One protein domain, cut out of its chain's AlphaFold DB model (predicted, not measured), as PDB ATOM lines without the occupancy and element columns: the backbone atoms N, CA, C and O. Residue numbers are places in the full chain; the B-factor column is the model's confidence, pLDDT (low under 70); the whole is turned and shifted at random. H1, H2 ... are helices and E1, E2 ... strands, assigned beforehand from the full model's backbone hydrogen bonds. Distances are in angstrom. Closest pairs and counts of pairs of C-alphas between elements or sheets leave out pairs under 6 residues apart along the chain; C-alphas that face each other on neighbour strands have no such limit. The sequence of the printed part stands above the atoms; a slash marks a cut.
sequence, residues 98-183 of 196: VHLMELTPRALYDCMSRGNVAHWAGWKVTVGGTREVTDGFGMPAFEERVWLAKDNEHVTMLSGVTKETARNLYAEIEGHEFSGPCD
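This is residues 98 to 183 of the 196 residues of an uncharacterized protein of Sinobacteraceae bacterium (UniProt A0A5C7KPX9). A strongly twisted sheet of four strands has two helices, H1 and H2, packed over one face, while the other face bears no named helix. The hairpin of E2 and E3 runs on past the helices as a long two-stranded arm, with its turn at residues 135 to 139, and makes the longest axis. The printed part has 86 residues, with two named helices and four named strands in the order H1 E1 E2 E3 E4 H2; the sheet's order is E1 E2 E3 E4, all antiparallel. The class is mixed, helices and strands. The whole is compact, with a radius of gyration of the C-alphas of 12.9 A, and spans 38 by 30 by 22 A.

The strands E1, residues 117 to 120, E2, residues 123 to 134, E3, residues 140 to 150, and E4, residues 153 to 159, form a meander, each strand the antiparallel neighbour of the one before. E1 and E4 are the edge strands and are apart. In the hairpin of E1 and E2, N 118 and O 125 are within hydrogen-bond range at 3.0 A. In the hairpin of E2 and E3, N 128 and O 145 are at 2.7 A and N 133 and O 141 at 2.8 A. E2 bends by 72 degrees at residue 131. In the hairpin of E3 and E4, N 146 and O 158 are at 2.9 A. H1, residues 105 to 113, and H2, residues 163 to 174, are on the same face of the sheet, making two layers, helices on one face of a sheet. H1, at a height over the sheet of 8.8 A, runs slantwise to the strands, at 55 degrees to E2 on the local plane; its closest C-alphas to E2 are those of Met 112 and Val 127, 6.1 A. H2, at a height over the sheet of 9.0 A, runs along the strands, at 18 degrees to E3 on the local plane; its closest C-alphas to E4 are those of Leu 158 and Thr 165, 6.9 A. H1 and H2 touch, closest at the C-alphas of Pro 105 and Ala 166, 4.9 A, at a steep tilt of 59 degrees, opposite ways. In H1 and H2 every O i to N i+4 pair is within hydrogen-bond range. Residues 98 to 99 pair, parallel, with residues 118 to 119 of E1.

E2 is 29.6 A from first to last C-alpha, E3 32.1 A, E4 18.5 A and E1 10.1 A. H2 is 16.8 A long and H1 12.0 A. H1 begins at C-alpha 105 (34.368, -0.621, -33.921), E2 ends at C-alpha 134 (58.441, -6.272, -26.634), and H2 ends at C-alpha 174 (34.112, 10.462, -34.480).

The two C-alphas farthest apart are those of Met 101 and Gly 138, 39.6 A. The printed part has no cut, and the five links between named elements are tight. The mean pLDDT of the printed part is 87.6; residue 182 is under 70.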
ATOM      1  N   VAL A  98      37.460  -1.111 -48.733       89.94
ATOM      2  CA  VAL A  98      36.133  -1.330 -48.167       89.94
ATOM      3  C   VAL A  98      35.578   0.022 -47.751       89.94
ATOM      4  O   VAL A  98      36.035   0.625 -46.782       89.94
ATOM      5  N   HIS A  99      34.572   0.497 -48.480       93.19
ATOM      6  CA  HIS A  99      33.797   1.663 -48.074       93.19
ATOM      7  C   HIS A  99      32.778   1.227 -47.026       93.19
ATOM      8  O   HIS A  99      31.870   0.447 -47.321       93.19
ATOM      9  N   LEU A 100      32.970   1.686 -45.791       92.38
ATOM     10  CA  LEU A 100      32.095   1.329 -44.684       92.38
ATOM     11  C   LEU A 100      30.726   1.990 -44.886       92.38
ATOM     12  O   LEU A 100      30.642   3.191 -45.130       92.38
ATOM     13  N   MET A 101      29.657   1.197 -44.797       91.88
ATOM     14  CA  MET A 101      28.276   1.709 -44.845       91.88
ATOM     15  C   MET A 101      27.884   2.378 -43.525       91.88
ATOM     16  O   MET A 101      27.082   3.305 -43.506       91.88
ATOM     17  N   GLU A 102      28.478   1.906 -42.433       91.94
ATOM     18  CA  GLU A 102      28.344   2.434 -41.085       91.94
ATOM     19  C   GLU A 102      29.702   2.297 -40.395       91.94
ATOM     20  O   GLU A 102      30.347   1.245 -40.488       91.94
ATOM     21  N   LEU A 103      30.149   3.352 -39.717       93.56
ATOM     22  CA  LEU A 103      31.346   3.278 -38.897       93.56
ATOM     23  C   LEU A 103      30.991   2.681 -37.539       93.56
ATOM     24  O   LEU A 103      30.304   3.295 -36.732       93.56
ATOM     25  N   THR A 104      31.510   1.489 -37.268       93.94
ATOM     26  CA  THR A 104      31.459   0.875 -35.940       93.94
ATOM     27  C   THR A 104      32.819   0.266 -35.607       93.94
ATOM     28  O   THR A 104      33.552  -0.127 -36.527       93.94
ATOM     29  N   PRO A 105      33.167   0.110 -34.315       94.25
ATOM     30  CA  PRO A 105      34.368  -0.621 -33.921       94.25
ATOM     31  C   PRO A 105      34.422  -2.022 -34.537       94.25
ATOM     32  O   PRO A 105      35.485  -2.474 -34.954       94.25
ATOM     33  N   ARG A 106      33.276  -2.709 -34.661       92.44
ATOM     34  CA  ARG A 106      33.218  -4.029 -35.299       92.44
ATOM     35  C   ARG A 106      33.596  -3.971 -36.773       92.44
ATOM     36  O   ARG A 106      34.429  -4.761 -37.200       92.44
ATOM     37  N   ALA A 107      33.034  -3.032 -37.531       92.19
ATOM     38  CA  ALA A 107      33.345  -2.908 -38.952       92.19
ATOM     39  C   ALA A 107      34.837  -2.606 -39.178       92.19
ATOM     40  O   ALA A 107      35.459  -3.163 -40.083       92.19
ATOM     41  N   LEU A 108      35.428  -1.772 -38.313       94.00
ATOM     42  CA  LEU A 108      36.864  -1.497 -38.310       94.00
ATOM     43  C   LEU A 108      37.679  -2.757 -37.993       94.00
ATOM     44  O   LEU A 108      38.594  -3.083 -38.745       94.00
ATOM     45  N   TYR A 109      37.337  -3.490 -36.930       93.12
ATOM     46  CA  TYR A 109      38.032  -4.722 -36.550       93.12
ATOM     47  C   TYR A 109      37.956  -5.797 -37.643       93.12
ATOM     48  O   TYR A 109      38.976  -6.380 -38.013       93.12
ATOM     49  N   ASP A 110      36.778  -6.024 -38.222       90.00
ATOM     50  CA  ASP A 110      36.580  -6.987 -39.310       90.00
ATOM     51  C   ASP A 110      37.373  -6.599 -40.564       90.00
ATOM     52  O   ASP A 110      37.904  -7.458 -41.269       90.00
ATOM     53  N   CYS A 111      37.477  -5.299 -40.848       90.31
ATOM     54  CA  CYS A 111      38.280  -4.797 -41.954       90.31
ATOM     55  C   CYS A 111      39.779  -5.014 -41.692       90.31
ATOM     56  O   CYS A 111      40.482  -5.574 -42.535       90.31
ATOM     57  N   MET A 112      40.263  -4.623 -40.511       91.50
ATOM     58  CA  MET A 112      41.674  -4.734 -40.141       91.50
ATOM     59  C   MET A 112      42.142  -6.185 -40.009       91.50
ATOM     60  O   MET A 112      43.199  -6.521 -40.531       91.50
ATOM     61  N   SER A 113      41.356  -7.061 -39.380       88.31
ATOM     62  CA  SER A 113      41.692  -8.487 -39.203       88.31
ATOM     63  C   SER A 113      41.834  -9.234 -40.530       88.31
ATOM     64  O   SER A 113      42.582 -10.204 -40.635       88.31
ATOM     65  N   ARG A 114      41.170  -8.742 -41.581       83.75
ATOM     66  CA  ARG A 114      41.310  -9.229 -42.962       83.75
ATOM     67  C   ARG A 114      42.426  -8.526 -43.741       83.75
ATOM     68  O   ARG A 114      42.655  -8.846 -44.904       83.75
ATOM     69  N   GLY A 115      43.106  -7.555 -43.133       83.75
ATOM     70  CA  GLY A 115      44.120  -6.713 -43.768       83.75
ATOM     71  C   GLY A 115      43.562  -5.780 -44.846       83.75
ATOM     72  O   GLY A 115      44.308  -5.365 -45.730       83.75
ATOM     73  N   ASN A 116      42.264  -5.475 -44.821       89.19
ATOM     74  CA  ASN A 116      41.617  -4.570 -45.771       89.19
ATOM     75  C   ASN A 116      41.879  -3.097 -45.427       89.19
ATOM     76  O   ASN A 116      42.298  -2.752 -44.321       89.19
ATOM     77  N   VAL A 117      41.610  -2.221 -46.393       91.31
ATOM     78  CA  VAL A 117      41.659  -0.767 -46.234       91.31
ATOM     79  C   VAL A 117      40.241  -0.261 -45.993       91.31
ATOM     80  O   VAL A 117      39.410  -0.312 -46.897       91.31
ATOM     81  N   ALA A 118      39.959   0.235 -44.791       94.50
ATOM     82  CA  ALA A 118      38.656   0.819 -44.472       94.50
ATOM     83  C   ALA A 118      38.620   2.292 -44.895       94.50
ATOM     84  O   ALA A 118      39.532   3.051 -44.566       94.50
ATOM     85  N   HIS A 119      37.551   2.694 -45.581       95.44
ATOM     86  CA  HIS A 119      37.274   4.075 -45.977       95.44
ATOM     87  C   HIS A 119      35.974   4.562 -45.342       95.44
ATOM     88  O   HIS A 119      34.940   3.900 -45.466       95.44
ATOM     89  N   TRP A 120      36.012   5.740 -44.720       95.94
ATOM     90  CA  TRP A 120      34.845   6.385 -44.112       95.94
ATOM     91  C   TRP A 120      34.978   7.906 -44.144       95.94
ATOM     92  O   TRP A 120      35.890   8.442 -43.533       95.94
ATOM     93  N   ALA A 121      34.078   8.618 -44.829       93.00
ATOM     94  CA  ALA A 121      33.989  10.087 -44.776       93.00
ATOM     95  C   ALA A 121      35.342  10.848 -44.884       93.00
ATOM     96  O   ALA A 121      35.596  11.784 -44.131       93.00
ATOM     97  N   GLY A 122      36.227  10.435 -45.804       91.31
ATOM     98  CA  GLY A 122      37.568  11.025 -45.990       91.31
ATOM     99  C   GLY A 122      38.673  10.409 -45.118       91.31
ATOM    100  O   GLY A 122      39.858  10.614 -45.378       91.31
ATOM    101  N   TRP A 123      38.309   9.592 -44.132       95.25
ATOM    102  CA  TRP A 123      39.229   8.780 -43.346       95.25
ATOM    103  C   TRP A 123      39.588   7.475 -44.043       95.25
ATOM    104  O   TRP A 123      38.766   6.851 -44.723       95.25
ATOM    105  N   LYS A 124      40.824   7.043 -43.807       95.19
ATOM    106  CA  LYS A 124      41.404   5.807 -44.313       95.19
ATOM    107  C   LYS A 124      42.148   5.082 -43.195       95.19
ATOM    108  O   LYS A 124      43.082   5.632 -42.615       95.19
ATOM    109  N   VAL A 125      41.774   3.830 -42.950       93.88
ATOM    110  CA  VAL A 125      42.458   2.922 -42.018       93.88
ATOM    111  C   VAL A 125      43.165   1.837 -42.817       93.88
ATOM    112  O   VAL A 125      42.560   1.197 -43.674       93.88
ATOM    113  N   THR A 126      44.460   1.638 -42.577       91.81
ATOM    114  CA  THR A 126      45.277   0.651 -43.298       91.81
ATOM    115  C   THR A 126      46.131  -0.158 -42.334       91.81
ATOM    116  O   THR A 126      46.877   0.411 -41.543       91.81
ATOM    117  N   VAL A 127      46.088  -1.483 -42.452       88.88
ATOM    118  CA  VAL A 127      47.042  -2.371 -41.773       88.88
ATOM    119  C   VAL A 127      48.297  -2.499 -42.638       88.88
ATOM    120  O   VAL A 127      48.228  -2.844 -43.818       88.88
ATOM    121  N   GLY A 128      49.442  -2.135 -42.071       81.50
ATOM    122  CA  GLY A 128      50.765  -2.227 -42.674       81.50
ATOM    123  C   GLY A 128      51.538  -3.460 -42.204       81.50
ATOM    124  O   GLY A 128      50.993  -4.364 -41.579       81.50
ATOM    125  N   GLY A 129      52.838  -3.488 -42.507       75.75
ATOM    126  CA  GLY A 129      53.711  -4.601 -42.133       75.75
ATOM    127  C   GLY A 129      53.848  -4.802 -40.621       75.75
ATOM    128  O   GLY A 129      53.569  -3.905 -39.819       75.75
ATOM    129  N   THR A 130      54.323  -5.987 -40.250       80.25
ATOM    130  CA  THR A 130      54.644  -6.341 -38.869       80.25
ATOM    131  C   THR A 130      55.993  -5.764 -38.445       80.25
ATOM    132  O   THR A 130      56.897  -5.559 -39.259       80.25
ATOM    133  N   ARG A 131      56.141  -5.488 -37.150       77.31
ATOM    134  CA  ARG A 131      57.431  -5.193 -36.520       77.31
ATOM    135  C   ARG A 131      57.602  -6.033 -35.267       77.31
ATOM    136  O   ARG A 131      56.621  -6.328 -34.594       77.31
ATOM    137  N   GLU A 132      58.847  -6.360 -34.959       81.25
ATOM    138  CA  GLU A 132      59.189  -6.901 -33.650       81.25
ATOM    139  C   GLU A 132      58.972  -5.817 -32.586       81.25
ATOM    140  O   GLU A 132      59.349  -4.652 -32.773       81.25
ATOM    141  N   VAL A 133      58.317  -6.198 -31.500       80.69
ATOM    142  CA  VAL A 133      58.063  -5.396 -30.308       80.69
ATOM    143  C   VAL A 133      58.355  -6.244 -29.074       80.69
ATOM    144  O   VAL A 133      58.477  -7.465 -29.150       80.69
ATOM    145  N   THR A 134      58.460  -5.591 -27.926       81.31
ATOM    146  CA  THR A 134      58.441  -6.272 -26.634       81.31
ATOM    147  C   THR A 134      57.030  -6.144 -26.081       81.31
ATOM    148  O   THR A 134      56.545  -5.020 -25.944       81.31
ATOM    149  N   ASP A 135      56.366  -7.267 -25.824       77.25
ATOM    150  CA  ASP A 135      55.003  -7.265 -25.291       77.25
ATOM    151  C   ASP A 135      54.949  -6.780 -23.828       77.25
ATOM    152  O   ASP A 135      55.974  -6.528 -23.181       77.25
ATOM    153  N   GLY A 136      53.734  -6.660 -23.282       73.69
ATOM    154  CA  GLY A 136      53.505  -6.248 -21.891       73.69
ATOM    155  C   GLY A 136      54.100  -7.190 -20.832       73.69
ATOM    156  O   GLY A 136      54.177  -6.817 -19.664       73.69
ATOM    157  N   PHE A 137      54.558  -8.379 -21.232       78.19
ATOM    158  CA  PHE A 137      55.188  -9.390 -20.383       78.19
ATOM    159  C   PHE A 137      56.709  -9.467 -20.580       78.19
ATOM    160  O   PHE A 137      57.368 -10.305 -19.964       78.19
ATOM    161  N   GLY A 138      57.288  -8.584 -21.400       79.06
ATOM    162  CA  GLY A 138      58.725  -8.548 -21.657       79.06
ATOM    163  C   GLY A 138      59.208  -9.568 -22.692       79.06
ATOM    164  O   GLY A 138      60.418  -9.758 -22.821       79.06
ATOM    165  N   MET A 139      58.307 -10.227 -23.424       78.38
ATOM    166  CA  MET A 139      58.650 -11.236 -24.424       78.38
ATOM    167  C   MET A 139      58.706 -10.628 -25.837       78.38
ATOM    168  O   MET A 139      57.991  -9.666 -26.129       78.38
ATOM    169  N   PRO A 140      59.551 -11.161 -26.743       78.75
ATOM    170  CA  PRO A 140      59.530 -10.765 -28.148       78.75
ATOM    171  C   PRO A 140      58.196 -11.140 -28.796       78.75
ATOM    172  O   PRO A 140      57.810 -12.310 -28.809       78.75
ATOM    173  N   ALA A 141      57.522 -10.153 -29.373       77.44
ATOM    174  CA  ALA A 141      56.275 -10.316 -30.104       77.44
ATOM    175  C   ALA A 141      56.350  -9.595 -31.456       77.44
ATOM    176  O   ALA A 141      57.214  -8.752 -31.687       77.44
ATOM    177  N   PHE A 142      55.444  -9.933 -32.374       78.00
ATOM    178  CA  PHE A 142      55.314  -9.241 -33.653       78.00
ATOM    179  C   PHE A 142      53.942  -8.593 -33.741       78.00
ATOM    180  O   PHE A 142      52.927  -9.283 -33.704       78.00
ATOM    181  N   GLU A 143      53.919  -7.274 -33.905       82.94
ATOM    182  CA  GLU A 143      52.682  -6.506 -34.022       82.94
ATOM    183  C   GLU A 143      52.568  -5.854 -35.395       82.94
ATOM    184  O   GLU A 143      53.524  -5.284 -35.935       82.94
ATOM    185  N   GLU A 144      51.368  -5.931 -35.960       86.06
ATOM    186  CA  GLU A 144      50.984  -5.208 -37.168       86.06
ATOM    187  C   GLU A 144      50.870  -3.707 -36.869       86.06
ATOM    188  O   GLU A 144      50.459  -3.299 -35.782       86.06
ATOM    189  N   ARG A 145      51.238  -2.859 -37.832       88.69
ATOM    190  CA  ARG A 145      51.054  -1.404 -37.708       88.69
ATOM    191  C   ARG A 145      49.721  -1.000 -38.304       88.69
ATOM    192  O   ARG A 145      49.471  -1.291 -39.468       88.69
ATOM    193  N   VAL A 146      48.911  -0.263 -37.560       90.88
ATOM    194  CA  VAL A 146      47.639   0.267 -38.048       90.88
ATOM    195  C   VAL A 146      47.788   1.765 -38.279       90.88
ATOM    196  O   VAL A 146      48.109   2.520 -37.368       90.88
ATOM    197  N   TRP A 147      47.584   2.203 -39.516       92.31
ATOM    198  CA  TRP A 147      47.701   3.596 -39.930       92.31
ATOM    199  C   TRP A 147      46.324   4.220 -40.097       92.31
ATOM    200  O   TRP A 147      45.489   3.674 -40.818       92.31
ATOM    201  N   LEU A 148      46.133   5.388 -39.489       94.31
ATOM    202  CA  LEU A 148      44.976   6.248 -39.695       94.31
ATOM    203  C   LEU A 148      45.404   7.492 -40.480       94.31
ATOM    204  O   LEU A 148      46.367   8.173 -40.115       94.31
ATOM    205  N   ALA A 149      44.682   7.790 -41.553       93.69
ATOM    206  CA  ALA A 149      44.868   8.986 -42.361       93.69
ATOM    207  C   ALA A 149      43.527   9.679 -42.624       93.69
ATOM    208  O   ALA A 149      42.501   9.009 -42.736       93.69
ATOM    209  N   LYS A 150      43.548  11.003 -42.770       93.25
ATOM    210  CA  LYS A 150      42.405  11.822 -43.184       93.25
ATOM    211  C   LYS A 150      42.804  12.611 -44.419       93.25
ATOM    212  O   LYS A 150      43.853  13.240 -44.415       93.25
ATOM    213  N   ASP A 151      42.029  12.515 -45.492       88.50
ATOM    214  CA  ASP A 151      42.314  13.201 -46.761       88.50
ATOM    215  C   ASP A 151      43.738  12.922 -47.306       88.50
ATOM    216  O   ASP A 151      44.340  13.732 -48.005       88.50
ATOM    217  N   ASN A 152      44.252  11.715 -47.025       77.88
ATOM    218  CA  ASN A 152      45.614  11.228 -47.307       77.88
ATOM    219  C   ASN A 152      46.752  11.855 -46.483       77.88
ATOM    220  O   ASN A 152      47.918  11.552 -46.739       77.88
ATOM    221  N   GLU A 153      46.441  12.644 -45.461       80.94
ATOM    222  CA  GLU A 153      47.412  13.078 -44.460       80.94
ATOM    223  C   GLU A 153      47.441  12.086 -43.292       80.94
ATOM    224  O   GLU A 153      46.403  11.689 -42.760       80.94
ATOM    225  N   HIS A 154      48.640  11.638 -42.915       79.12
ATOM    226  CA  HIS A 154      48.820  10.706 -41.804       79.12
ATOM    227  C   HIS A 154      48.492  11.390 -40.477       79.12
ATOM    228  O   HIS A 154      49.118  12.387 -40.127       79.12
ATOM    229  N   VAL A 155      47.552  10.812 -39.732       82.69
ATOM    230  CA  VAL A 155      47.098  11.347 -38.443       82.69
ATOM    231  C   VAL A 155      47.786  10.609 -37.302       82.69
ATOM    232  O   VAL A 155      48.473  11.223 -36.493       82.69
ATOM    233  N   THR A 156      47.658   9.281 -37.275       87.81
ATOM    234  CA  THR A 156      48.113   8.457 -36.150       87.81
ATOM    235  C   THR A 156      48.541   7.065 -36.613       87.81
ATOM    236  O   THR A 156      48.060   6.535 -37.619       87.81
ATOM    237  N   MET A 157      49.460   6.466 -35.857       85.12
ATOM    238  CA  MET A 157      49.854   5.065 -35.974       85.12
ATOM    239  C   MET A 157      49.539   4.351 -34.658       85.12
ATOM    240  O   MET A 157      50.034   4.746 -33.605       85.12
ATOM    241  N   LEU A 158      48.750   3.285 -34.741       86.00
ATOM    242  CA  LEU A 158      48.408   2.393 -33.639       86.00
ATOM    243  C   LEU A 158      49.141   1.058 -33.818       86.00
ATOM    244  O   LEU A 158      49.539   0.697 -34.933       86.00
ATOM    245  N   SER A 159      49.343   0.337 -32.717       84.31
ATOM    246  CA  SER A 159      50.009  -0.968 -32.740       84.31
ATOM    247  C   SER A 159      48.988  -2.082 -32.533       84.31
ATOM    248  O   SER A 159      48.122  -1.974 -31.672       84.31
ATOM    249  N   GLY A 160      49.099  -3.136 -33.338       86.06
ATOM    250  CA  GLY A 160      48.283  -4.337 -33.242       86.06
ATOM    251  C   GLY A 160      46.884  -4.203 -33.847       86.06
ATOM    252  O   GLY A 160      46.207  -3.180 -33.728       86.06
ATOM    253  N   VAL A 161      46.427  -5.285 -34.479       87.94
ATOM    254  CA  VAL A 161      45.029  -5.453 -34.891       87.94
ATOM    255  C   VAL A 161      44.260  -6.111 -33.743       87.94
ATOM    256  O   VAL A 161      44.085  -7.326 -33.694       87.94
ATOM    257  N   THR A 162      43.815  -5.293 -32.791       90.31
ATOM    258  CA  THR A 162      43.031  -5.723 -31.619       90.31
ATOM    259  C   THR A 162      41.646  -5.078 -31.625       90.31
ATOM    260  O   THR A 162      41.390  -4.107 -32.353       90.31
ATOM    261  N   LYS A 163      40.721  -5.615 -30.823       91.06
ATOM    262  CA  LYS A 163      39.392  -5.015 -30.650       91.06
ATOM    263  C   LYS A 163      39.512  -3.653 -29.970       91.06
ATOM    264  O   LYS A 163      38.769  -2.737 -30.318       91.06
ATOM    265  N   GLU A 164      40.459  -3.496 -29.046       90.19
ATOM    266  CA  GLU A 164      40.811  -2.201 -28.460       90.19
ATOM    267  C   GLU A 164      41.275  -1.187 -29.518       90.19
ATOM    268  O   GLU A 164      40.714  -0.093 -29.591       90.19
ATOM    269  N   THR A 165      42.196  -1.559 -30.416       92.00
ATOM    270  CA  THR A 165      42.637  -0.680 -31.514       92.00
ATOM    271  C   THR A 165      41.457  -0.220 -32.370       92.00
ATOM    272  O   THR A 165      41.387   0.947 -32.753       92.00
ATOM    273  N   ALA A 166      40.484  -1.095 -32.632       93.50
ATOM    274  CA  ALA A 166      39.283  -0.734 -33.382       93.50
ATOM    275  C   ALA A 166      38.380   0.275 -32.645       93.50
ATOM    276  O   ALA A 166      37.811   1.166 -33.280       93.50
ATOM    277  N   ARG A 167      38.265   0.175 -31.312       92.88
ATOM    278  CA  ARG A 167      37.548   1.163 -30.483       92.88
ATOM    279  C   ARG A 167      38.267   2.509 -30.464       92.88
ATOM    280  O   ARG A 167      37.617   3.536 -30.634       92.88
ATOM    281  N   ASN A 168      39.592   2.495 -30.330       92.81
ATOM    282  CA  ASN A 168      40.418   3.704 -30.327       92.81
ATOM    283  C   ASN A 168      40.341   4.436 -31.672       92.81
ATOM    284  O   ASN A 168      40.166   5.649 -31.704       92.81
ATOM    285  N   LEU A 169      40.379   3.698 -32.787       94.44
ATOM    286  CA  LEU A 169      40.166   4.263 -34.121       94.44
ATOM    287  C   LEU A 169      38.791   4.911 -34.272       94.44
ATOM    288  O   LEU A 169      38.698   5.996 -34.834       94.44
ATOM    289  N   TYR A 170      37.728   4.261 -33.786       94.56
ATOM    290  CA  TYR A 170      36.392   4.856 -33.809       94.56
ATOM    291  C   TYR A 170      36.376   6.187 -33.048       94.56
ATOM    292  O   TYR A 170      35.906   7.192 -33.579       94.56
ATOM    293  N   ALA A 171      36.924   6.195 -31.828       93.50
ATOM    294  CA  ALA A 171      36.943   7.382 -30.983       93.50
ATOM    295  C   ALA A 171      37.746   8.531 -31.604       93.50
ATOM    296  O   ALA A 171      37.321   9.678 -31.526       93.50
ATOM    297  N   GLU A 172      38.854   8.221 -32.276       93.50
ATOM    298  CA  GLU A 172      39.665   9.203 -33.000       93.50
ATOM    299  C   GLU A 172      38.926   9.787 -34.220       93.50
ATOM    300  O   GLU A 172      39.029  10.978 -34.503       93.50
ATOM    301  N   ILE A 173      38.156   8.961 -34.940       93.06
ATOM    302  CA  ILE A 173      37.429   9.372 -36.151       93.06
ATOM    303  C   ILE A 173      36.194  10.226 -35.818       93.06
ATOM    304  O   ILE A 173      35.985  11.263 -36.452       93.06
ATOM    305  N   GLU A 174      35.380   9.800 -34.849       93.62
ATOM    306  CA  GLU A 174      34.112  10.462 -34.480       93.62
ATOM    307  C   GLU A 174      34.280  11.485 -33.339       93.62
ATOM    308  O   GLU A 174      33.399  12.309 -33.094       93.62
ATOM    309  N   GLY A 175      35.417  11.465 -32.637       91.62
ATOM    310  CA  GLY A 175      35.720  12.361 -31.517       91.62
ATOM    311  C   GLY A 175      35.067  11.969 -30.186       91.62
ATOM    312  O   GLY A 175      35.093  12.756 -29.240       91.62
ATOM    313  N   HIS A 176      34.459  10.783 -30.097       90.25
ATOM    314  CA  HIS A 176      33.841  10.262 -28.877       90.25
ATOM    315  C   HIS A 176      33.796   8.727 -28.861       90.25
ATOM    316  O   HIS A 176      33.854   8.075 -29.900       90.25
ATOM    317  N   GLU A 177      33.632   8.130 -27.680       90.56
ATOM    318  CA  GLU A 177      33.500   6.675 -27.542       90.56
ATOM    319  C   GLU A 177      32.219   6.134 -28.201       90.56
ATOM    320  O   GLU A 177      31.192   6.816 -28.284       90.56
ATOM    321  N   PHE A 178      32.269   4.886 -28.671       88.44
ATOM    322  CA  PHE A 178      31.118   4.229 -29.288       88.44
ATOM    323  C   PHE A 178      30.027   3.942 -28.248       88.44
ATOM    324  O   PHE A 178      30.265   3.235 -27.272       88.44
ATOM    325  N   SER A 179      28.817   4.450 -28.485       82.00
ATOM    326  CA  SER A 179      27.678   4.342 -27.561       82.00
ATOM    327  C   SER A 179      26.677   3.231 -27.914       82.00
ATOM    328  O   SER A 179      25.722   3.004 -27.171       82.00
ATOM    329  N   GLY A 180      26.874   2.539 -29.040       79.31
ATOM    330  CA  GLY A 180      26.033   1.421 -29.467       79.31
ATOM    331  C   GLY A 180      26.399   0.088 -28.795       79.31
ATOM    332  O   GLY A 180      27.371   0.006 -28.040       79.31
ATOM    333  N   PRO A 181      25.658  -0.998 -29.086       76.94
ATOM    334  CA  PRO A 181      26.007  -2.334 -28.619       76.94
ATOM    335  C   PRO A 181      27.326  -2.790 -29.267       76.94
ATOM    336  O   PRO A 181      27.347  -3.300 -30.384       76.94
ATOM    337  N   CYS A 182      28.443  -2.582 -28.565       66.31
ATOM    338  CA  CYS A 182      29.764  -3.063 -28.963       66.31
ATOM    339  C   CYS A 182      29.856  -4.565 -28.674       66.31
ATOM    340  O   CYS A 182      30.383  -5.011 -27.658       66.31
ATOM    341  N   ASP A 183      29.312  -5.364 -29.577       76.94
ATOM    342  CA  ASP A 183      29.289  -6.825 -29.528       76.94
ATOM    343  C   ASP A 183      30.668  -7.478 -29.774       76.94
ATOM    344  O   ASP A 183      30.769  -8.698 -29.882       76.94
TER     345      ASP A 183